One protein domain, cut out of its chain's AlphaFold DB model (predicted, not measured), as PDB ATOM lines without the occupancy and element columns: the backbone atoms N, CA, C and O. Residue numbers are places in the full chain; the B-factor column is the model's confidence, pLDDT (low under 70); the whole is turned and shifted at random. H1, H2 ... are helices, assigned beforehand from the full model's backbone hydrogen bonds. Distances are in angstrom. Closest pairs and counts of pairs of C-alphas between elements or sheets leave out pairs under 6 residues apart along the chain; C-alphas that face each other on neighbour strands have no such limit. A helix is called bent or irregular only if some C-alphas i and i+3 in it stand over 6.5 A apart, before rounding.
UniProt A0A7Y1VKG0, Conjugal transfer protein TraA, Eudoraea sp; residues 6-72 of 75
ATOM      1  N   LEU A   6      10.729  27.613  76.567       84.25
ATOM      2  CA  LEU A   6      10.420  26.274  77.080       84.25
ATOM      3  C   LEU A   6      10.054  26.286  78.576       84.25
ATOM      4  O   LEU A   6       9.149  25.567  78.995       84.25
ATOM      5  N   GLY A   7      10.743  27.102  79.378       85.94
ATOM      6  CA  GLY A   7      10.495  27.216  80.816       85.94
ATOM      7  C   GLY A   7       9.204  27.959  81.135       85.94
ATOM      8  O   GLY A   7       8.455  27.533  82.010       85.94
ATOM      9  N   GLU A   8       8.901  29.010  80.372       85.75
ATOM     10  CA  GLU A   8       7.625  29.732  80.457       85.75
ATOM     11  C   GLU A   8       6.438  28.822  80.133       85.75
ATOM     12  O   GLU A   8       5.456  28.788  80.877       85.75
ATOM     13  N   ILE A   9       6.550  28.018  79.069       90.50
ATOM     14  CA  ILE A   9       5.507  27.061  78.686       90.50
ATOM     15  C   ILE A   9       5.346  25.975  79.758       90.50
ATOM     16  O   ILE A   9       4.218  25.642  80.119       90.50
ATOM     17  N   ALA A  10       6.440  25.442  80.306       89.62
ATOM     18  CA  ALA A  10       6.378  24.430  81.361       89.62
ATOM     19  C   ALA A  10       5.758  24.974  82.663       89.62
ATOM     20  O   ALA A  10       4.935  24.299  83.284       89.62
ATOM     21  N   ALA A  11       6.100  26.207  83.055       90.44
ATOM     22  CA  ALA A  11       5.494  26.884  84.199       90.44
ATOM     23  C   ALA A  11       3.991  27.125  83.979       90.44
ATOM     24  O   ALA A  11       3.181  26.813  84.854       90.44
ATOM     25  N   GLY A  12       3.601  27.593  82.788       90.38
ATOM     26  CA  GLY A  12       2.196  27.750  82.409       90.38
ATOM     27  C   GLY A  12       1.426  26.424  82.406       90.38
ATOM     28  O   GLY A  12       0.305  26.355  82.912       90.38
ATOM     29  N   ALA A  13       2.040  25.346  81.914       92.44
ATOM     30  CA  ALA A  13       1.449  24.010  81.917       92.44
ATOM     31  C   ALA A  13       1.228  23.477  83.342       92.44
ATOM     32  O   ALA A  13       0.165  22.930  83.631       92.44
ATOM     33  N   MET A  14       2.181  23.685  84.254       91.38
ATOM     34  CA  MET A  14       2.041  23.318  85.671       91.38
ATOM     35  C   MET A  14       0.883  24.059  86.351       91.38
ATOM     36  O   MET A  14       0.105  23.443  87.082       91.38
ATOM     37  N   ILE A  15       0.720  25.353  86.058       91.56
ATOM     38  CA  ILE A  15      -0.411  26.147  86.554       91.56
ATOM     39  C   ILE A  15      -1.729  25.570  86.032       91.56
ATOM     40  O   ILE A  15      -2.636  25.314  86.820       91.56
ATOM     41  N   LEU A  16      -1.826  25.297  84.728       93.50
ATOM     42  CA  LEU A  16      -3.031  24.721  84.124       93.50
ATOM     43  C   LEU A  16      -3.396  23.361  84.730       93.50
ATOM     44  O   LEU A  16      -4.556  23.140  85.077       93.50
ATOM     45  N   VAL A  17      -2.418  22.473  84.919       91.69
ATOM     46  CA  VAL A  17      -2.639  21.172  85.571       91.69
ATOM     47  C   VAL A  17      -3.124  21.361  87.009       91.69
ATOM     48  O   VAL A  17      -4.067  20.690  87.426       91.69
ATOM     49  N   GLY A  18      -2.545  22.310  87.745       90.62
ATOM     50  CA  GLY A  18      -2.986  22.704  89.082       90.62
ATOM     51  C   GLY A  18      -4.446  23.141  89.150       90.62
ATOM     52  O   GLY A  18      -5.185  22.731  90.046       90.62
ATOM     53  N   ILE A  19      -4.874  23.938  88.171       92.31
ATOM     54  CA  ILE A  19      -6.255  24.410  88.054       92.31
ATOM     55  C   ILE A  19      -7.196  23.238  87.774       92.31
ATOM     56  O   ILE A  19      -8.186  23.064  88.484       92.31
ATOM     57  N   ILE A  20      -6.870  22.397  86.791       91.75
ATOM     58  CA  ILE A  20      -7.691  21.239  86.414       91.75
ATOM     59  C   ILE A  20      -7.801  20.254  87.586       91.75
ATOM     60  O   ILE A  20      -8.900  19.812  87.918       91.75
ATOM     61  N   ALA A  21      -6.688  19.951  88.258       89.25
ATOM     62  CA  ALA A  21      -6.662  19.073  89.425       89.25
ATOM     63  C   ALA A  21      -7.428  19.666  90.620       89.25
ATOM     64  O   ALA A  21      -8.136  18.942  91.321       89.25
ATOM     65  N   GLY A  22      -7.325  20.980  90.835       89.62
ATOM     66  CA  GLY A  22      -8.078  21.702  91.860       89.62
ATOM     67  C   GLY A  22      -9.585  21.645  91.630       89.62
ATOM     68  O   GLY A  22     -10.329  21.354  92.565       89.62
ATOM     69  N   VAL A  23     -10.035  21.842  90.387       89.38
ATOM     70  CA  VAL A  23     -11.454  21.745  90.007       89.38
ATOM     71  C   VAL A  23     -11.956  20.308  90.117       89.38
ATOM     72  O   VAL A  23     -12.976  20.073  90.759       89.38
ATOM     73  N   ALA A  24     -11.218  19.339  89.566       88.94
ATOM     74  CA  ALA A  24     -11.589  17.924  89.612       88.94
ATOM     75  C   ALA A  24     -11.736  17.403  91.048       88.94
ATOM     76  O   ALA A  24     -12.575  16.547  91.320       88.94
ATOM     77  N   ARG A  25     -10.933  17.934  91.977       87.56
ATOM     78  CA  ARG A  25     -10.957  17.558  93.395       87.56
ATOM     79  C   ARG A  25     -11.747  18.527  94.281       87.56
ATOM     80  O   ARG A  25     -11.732  18.346  95.494       87.56
ATOM     81  N   GLN A  26     -12.369  19.563  93.706       91.88
ATOM     82  CA  GLN A  26     -13.024  20.667  94.427       91.88
ATOM     83  C   GLN A  26     -12.179  21.198  95.602       91.88
ATOM     84  O   GLN A  26     -12.677  21.480  96.689       91.88
ATOM     85  N   SER A  27     -10.863  21.289  95.399       87.00
ATOM     86  CA  SER A  27      -9.893  21.580  96.450       87.00
ATOM     87  C   SER A  27      -9.084  22.820  96.106       87.00
ATOM     88  O   SER A  27      -8.246  22.815  95.202       87.00
ATOM     89  N   LEU A  28      -9.284  23.873  96.899       88.25
ATOM     90  CA  LEU A  28      -8.527  25.121  96.789       88.25
ATOM     91  C   LEU A  28      -7.039  24.936  97.119       88.25
ATOM     92  O   LEU A  28      -6.198  25.652  96.583       88.25
ATOM     93  N   MET A  29      -6.692  23.942  97.942       88.62
ATOM     94  CA  MET A  29      -5.296  23.639  98.269       88.62
ATOM     95  C   MET A  29      -4.546  23.038  97.077       88.62
ATOM     96  O   MET A  29      -3.413  23.424  96.813       88.62
ATOM     97  N   ALA A  30      -5.182  22.143  96.315       82.88
ATOM     98  CA  ALA A  30      -4.579  21.591  95.099       82.88
ATOM     99  C   ALA A  30      -4.360  22.676  94.027       82.88
ATOM    100  O   ALA A  30      -3.324  22.688  93.366       82.88
ATOM    101  N   PHE A  31      -5.289  23.633  93.925       87.12
ATOM    102  CA  PHE A  31      -5.129  24.825  93.091       87.12
ATOM    103  C   PHE A  31      -3.946  25.690  93.553       87.12
ATOM    104  O   PHE A  31      -3.071  26.019  92.752       87.12
ATOM    105  N   ALA A  32      -3.872  26.006  94.850       87.81
ATOM    106  CA  ALA A  32      -2.807  26.831  95.416       87.81
ATOM    107  C   ALA A  32      -1.418  26.202  95.228       87.81
ATOM    108  O   ALA A  32      -0.477  26.896  94.850       87.81
ATOM    109  N   VAL A  33      -1.295  24.888  95.430       90.75
ATOM    110  CA  VAL A  33      -0.041  24.151  95.207       90.75
ATOM    111  C   VAL A  33       0.347  24.157  93.731       90.75
ATOM    112  O   VAL A  33       1.516  24.350  93.415       90.75
ATOM    113  N   GLY A  34      -0.611  23.996  92.818       89.19
ATOM    114  CA  GLY A  34      -0.337  24.046  91.384       89.19
ATOM    115  C   GLY A  34       0.119  25.423  90.895       89.19
ATOM    116  O   GLY A  34       1.095  25.521  90.151       89.19
ATOM    117  N   ILE A  35      -0.520  26.497  91.373       91.38
ATOM    118  CA  ILE A  35      -0.084  27.870  91.078       91.38
ATOM    119  C   ILE A  35       1.276  28.158  91.711       91.38
ATOM    120  O   ILE A  35       2.188  28.619  91.025       91.38
ATOM    121  N   GLY A  36       1.436  27.853  92.998       90.38
ATOM    122  CA  GLY A  36       2.687  28.062  93.722       90.38
ATOM    123  C   GLY A  36       3.851  27.290  93.103       90.38
ATOM    124  O   GLY A  36       4.941  27.836  92.961       90.38
ATOM    125  N   GLY A  37       3.609  26.058  92.653       90.00
ATOM    126  CA  GLY A  37       4.591  25.235  91.954       90.00
ATOM    127  C   GLY A  37       5.013  25.827  90.610       90.00
ATOM    128  O   GLY A  37       6.206  25.907  90.336       90.00
ATOM    129  N   GLY A  38       4.068  26.287  89.785       89.19
ATOM    130  CA  GLY A  38       4.386  26.907  88.495       89.19
ATOM    131  C   GLY A  38       5.097  28.258  88.619       89.19
ATOM    132  O   GLY A  38       6.094  28.491  87.937       89.19
ATOM    133  N   VAL A  39       4.650  29.124  89.534       90.38
ATOM    134  CA  VAL A  39       5.303  30.419  89.814       90.38
ATOM    135  C   VAL A  39       6.678  30.207  90.448       90.38
ATOM    136  O   VAL A  39       7.638  30.889  90.088       90.38
ATOM    137  N   GLY A  40       6.805  29.241  91.360       87.94
ATOM    138  CA  GLY A  40       8.085  28.861  91.950       87.94
ATOM    139  C   GLY A  40       9.066  28.356  90.895       87.94
ATOM    140  O   GLY A  40      10.215  28.794  90.869       87.94
ATOM    141  N   LEU A  41       8.602  27.513  89.969       88.56
ATOM    142  CA  LEU A  41       9.408  27.011  88.858       88.56
ATOM    143  C   LEU A  41       9.899  28.160  87.967       88.56
ATOM    144  O   LEU A  41      11.087  28.241  87.680       88.56
ATOM    145  N   TYR A  42       9.030  29.105  87.604       87.56
ATOM    146  CA  TYR A  42       9.425  30.264  86.796       87.56
ATOM    147  C   TYR A  42      10.528  31.112  87.458       87.56
ATOM    148  O   TYR A  42      11.473  31.531  86.794       87.56
ATOM    149  N   ASN A  43      10.459  31.310  88.778       87.06
ATOM    150  CA  ASN A  43      11.436  32.114  89.523       87.06
ATOM    151  C   ASN A  43      12.676  31.330  89.985       87.06
ATOM    152  O   ASN A  43      13.644  31.928  90.453       87.06
ATOM    153  N   THR A  44      12.674  30.002  89.859       87.75
ATOM    154  CA  THR A  44      13.771  29.139  90.324       87.75
ATOM    155  C   THR A  44      15.144  29.542  89.774       87.75
ATOM    156  O   THR A  44      16.076  29.536  90.572       87.75
ATOM    157  N   PRO A  45      15.325  29.921  88.488       83.19
ATOM    158  CA  PRO A  45      16.643  30.319  87.992       83.19
ATOM    159  C   PRO A  45      17.220  31.499  88.785       83.19
ATOM    160  O   PRO A  45      18.326  31.404  89.301       83.19
ATOM    161  N   THR A  46      16.416  32.543  89.002       85.56
ATOM    162  CA  THR A  46      16.804  33.723  89.784       85.56
ATOM    163  C   THR A  46      17.132  33.373  91.234       85.56
ATOM    164  O   THR A  46      18.104  33.872  91.791       85.56
ATOM    165  N   ILE A  47      16.335  32.507  91.865       85.94
ATOM    166  CA  ILE A  47      16.587  32.086  93.248       85.94
ATOM    167  C   ILE A  47      17.895  31.296  93.348       85.94
ATOM    168  O   ILE A  47      18.678  31.534  94.264       85.94
ATOM    169  N   VAL A  48      18.151  30.384  92.409       85.56
ATOM    170  CA  VAL A  48      19.387  29.591  92.381       85.56
ATOM    171  C   VAL A  48      20.602  30.494  92.180       85.56
ATOM    172  O   VAL A  48      21.565  30.373  92.936       85.56
ATOM    173  N   ASP A  49      20.537  31.431  91.235       85.69
ATOM    174  CA  ASP A  49      21.624  32.378  90.974       85.69
ATOM    175  C   ASP A  49      21.908  33.251  92.208       85.69
ATOM    176  O   ASP A  49      23.065  33.418  92.604       85.69
ATOM    177  N   ASN A  50      20.863  33.728  92.888       84.88
ATOM    178  CA  ASN A  50      20.996  34.522  94.110       84.88
ATOM    179  C   ASN A  50      21.600  33.720  95.273       84.88
ATOM    180  O   ASN A  50      22.449  34.237  95.993       84.88
ATOM    181  N   VAL A  51      21.207  32.457  95.465       84.44
ATOM    182  CA  VAL A  51      21.750  31.598  96.536       84.44
ATOM    183  C   VAL A  51      23.225  31.270  96.291       84.44
ATOM    184  O   VAL A  51      24.051  31.336  97.209       84.44
ATOM    185  N   MET A  52      23.577  30.947  95.048       82.44
ATOM    186  CA  MET A  52      24.962  30.651  94.677       82.44
ATOM    187  C   MET A  52      25.846  31.899  94.769       82.44
ATOM    188  O   MET A  52      26.978  31.814  95.246       82.44
ATOM    189  N   THR A  53      25.316  33.070  94.413       73.19
ATOM    190  CA  THR A  53      26.031  34.349  94.548       73.19
ATOM    191  C   THR A  53      26.180  34.780  96.010       73.19
ATOM    192  O   THR A  53      27.263  35.198  96.406       73.19
ATOM    193  N   ALA A  54      25.160  34.603  96.857       71.19
ATOM    194  CA  ALA A  54      25.234  34.939  98.285       71.19
ATOM    195  C   ALA A  54      26.314  34.129  99.030       71.19
ATOM    196  O   ALA A  54      26.977  34.628  99.941       71.19
ATOM    197  N   THR A  55      26.543  32.884  98.606       64.25
ATOM    198  CA  THR A  55      27.639  32.056  99.137       64.25
ATOM    199  C   THR A  55      29.006  32.656  98.787       64.25
ATOM    200  O   THR A  55      29.922  32.639  99.609       64.25
ATOM    201  N   LEU A  56      29.138  33.236  97.591       61.47
ATOM    202  CA  LEU A  56      30.357  33.906  97.137       61.47
ATOM    203  C   LEU A  56      30.560  35.283  97.775       61.47
ATOM    204  O   LEU A  56      31.707  35.648  97.994       61.47
ATOM    205  N   GLU A  57      29.507  36.032  98.112       63.28
ATOM    206  CA  GLU A  57      29.639  37.313  98.829       63.28
ATOM    207  C   GLU A  57      30.113  37.139 100.276       63.28
ATOM    208  O   GLU A  57      30.868  37.965 100.788       63.28
ATOM    209  N   HIS A  58      29.715  36.058 100.947       62.84
ATOM    210  CA  HIS A  58      30.143  35.785 102.322       62.84
ATOM    211  C   HIS A  58      31.464  35.008 102.419       62.84
ATOM    212  O   HIS A  58      32.097  35.010 103.479       62.84
ATOM    213  N   ALA A  59      31.924  34.399 101.323       63.12
ATOM    214  CA  ALA A  59      33.233  33.758 101.235       63.12
ATOM    215  C   ALA A  59      34.414  34.711 101.539       63.12
ATOM    216  O   ALA A  59      35.217  34.368 102.409       63.12
ATOM    217  N   PRO A  60      34.542  35.911 100.929       61.84
ATOM    218  CA  PRO A  60      35.631  36.832 101.231       61.84
ATOM    219  C   PRO A  60      35.560  37.356 102.664       61.84
ATOM    220  O   PRO A  60      36.607  37.523 103.275       61.84
ATOM    221  N   THR A  61      34.372  37.543 103.246       62.97
ATOM    222  CA  THR A  61      34.223  37.970 104.648       62.97
ATOM    223  C   THR A  61      34.697  36.888 105.620       62.97
ATOM    224  O   THR A  61      35.400  37.186 106.583       62.97
ATOM    225  N   ALA A  62      34.381  35.618 105.344       64.75
ATOM    226  CA  ALA A  62      34.861  34.481 106.128       64.75
ATOM    227  C   ALA A  62      36.378  34.275 105.976       64.75
ATOM    228  O   ALA A  62      37.075  34.036 106.962       64.75
ATOM    229  N   THR A  63      36.919  34.425 104.762       66.88
ATOM    230  CA  THR A  63      38.365  34.362 104.512       66.88
ATOM    231  C   THR A  63      39.101  35.547 105.143       66.88
ATOM    232  O   THR A  63      40.150  35.354 105.745       66.88
ATOM    233  N   GLN A  64      38.552  36.760 105.084       64.69
ATOM    234  CA  GLN A  64      39.146  37.954 105.689       64.69
ATOM    235  C   GLN A  64      39.125  37.892 107.221       64.69
ATOM    236  O   GLN A  64      40.103  38.297 107.846       64.69
ATOM    237  N   ALA A  65      38.074  37.325 107.824       67.44
ATOM    238  CA  ALA A  65      38.028  37.023 109.254       67.44
ATOM    239  C   ALA A  65      39.049  35.942 109.650       67.44
ATOM    240  O   ALA A  65      39.724  36.063 110.667       67.44
ATOM    241  N   ALA A  66      39.226  34.901 108.831       69.50
ATOM    242  CA  ALA A  66      40.265  33.900 109.065       69.50
ATOM    243  C   ALA A  66      41.680  34.499 108.948       69.50
ATOM    244  O   ALA A  66      42.544  34.182 109.762       69.50
ATOM    245  N   ILE A  67      41.902  35.399 107.984       71.12
ATOM    246  CA  ILE A  67      43.171  36.111 107.784       71.12
ATOM    247  C   ILE A  67      43.451  37.083 108.939       71.12
ATOM    248  O   ILE A  67      44.588  37.175 109.394       71.12
ATOM    249  N   SER A  68      42.450  37.806 109.450       69.56
ATOM    250  CA  SER A  68      42.651  38.700 110.598       69.56
ATOM    251  C   SER A  68      42.982  37.919 111.873       69.56
ATOM    252  O   SER A  68      43.897  38.305 112.595       69.56
ATOM    253  N   ILE A  69      42.334  36.774 112.100       73.50
ATOM    254  CA  ILE A  69      42.654  35.877 113.219       73.50
ATOM    255  C   ILE A  69      44.056  35.265 113.046       73.50
ATOM    256  O   ILE A  69      44.828  35.236 114.003       73.50
ATOM    257  N   SER A  70      44.435  34.828 111.836       75.44
ATOM    258  CA  SER A  70      45.770  34.262 111.580       75.44
ATOM    259  C   SER A  70      46.892  35.296 111.675       75.44
ATOM    260  O   SER A  70      48.016  34.948 112.023       75.44
ATOM    261  N   ASN A  71      46.594  36.566 111.391       77.12
ATOM    262  CA  ASN A  71      47.539  37.682 111.484       77.12
ATOM    263  C   ASN A  71      47.702  38.223 112.915       77.12
ATOM    264  O   ASN A  71      48.262  39.301 113.103       77.12
ATOM    265  N   GLY A  72      47.247  37.478 113.924       68.75
ATOM    266  CA  GLY A  72      47.538  37.777 115.322       68.75
ATOM    267  C   GLY A  72      46.542  38.710 116.001       68.75
ATOM    268  O   GLY A  72      46.813  39.155 117.109       68.75
TER     269      GLY A  72
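AT A GLANCE: This is residues 6 to 72 of the 75 residues of the protein "Conjugal transfer protein TraA" of Eudoraea sp (UniProt A0A7Y1VKG0). Two helices lie side by side as a hairpin, H1 and the first arm of H2, and past a bend the second arm of H2 sticks out alone with residues 46 to 72, making the length. The 67 printed residues hold two named helices, H1 then H2, and no named strand: all helix. The whole is extended, radius of gyration of the C-alphas 20.7 A, spanning 67 by 25 by 7 A.

HOW THE PARTS SIT: Start at H1, residues 6 to 24; a tight link of three residues leads to H2, residues 28 to 70. By its hydrogen bonds H2 was assigned as one helix, but it is bent: C-alphas 42 and 45 are 7.3 A apart. Its arms, H2a, residues 28 to 42, and H2b, residues 45 to 70, stand at a steep tilt of 64 degrees. H1 and H2a touch as a helical hairpin, opposite ways at a shallow tilt of 2 degrees; their closest C-alphas, of Gly 18 and Gly 34, are 3.8 A apart. H1 and H2b are apart. Every O i to N i+4 pair is within hydrogen-bond range in H1 and H2a, and 20 of 22 in H2b.

IN THESE COORDINATES: Find C-alpha 6 at (10.420, 26.274, 77.080), where H1 begins its 26.7 A. H2a covers 21.2 A; H2b runs 37.7 A to C-alpha 70 at (45.770, 34.262, 111.580).

THE WHOLE: The C-alphas of Ala 24 and Gly 72, the two farthest apart, are 67.5 A apart. The printed part has no cut; pLDDT is under 70 at residues 55 to 66, 68 and 72.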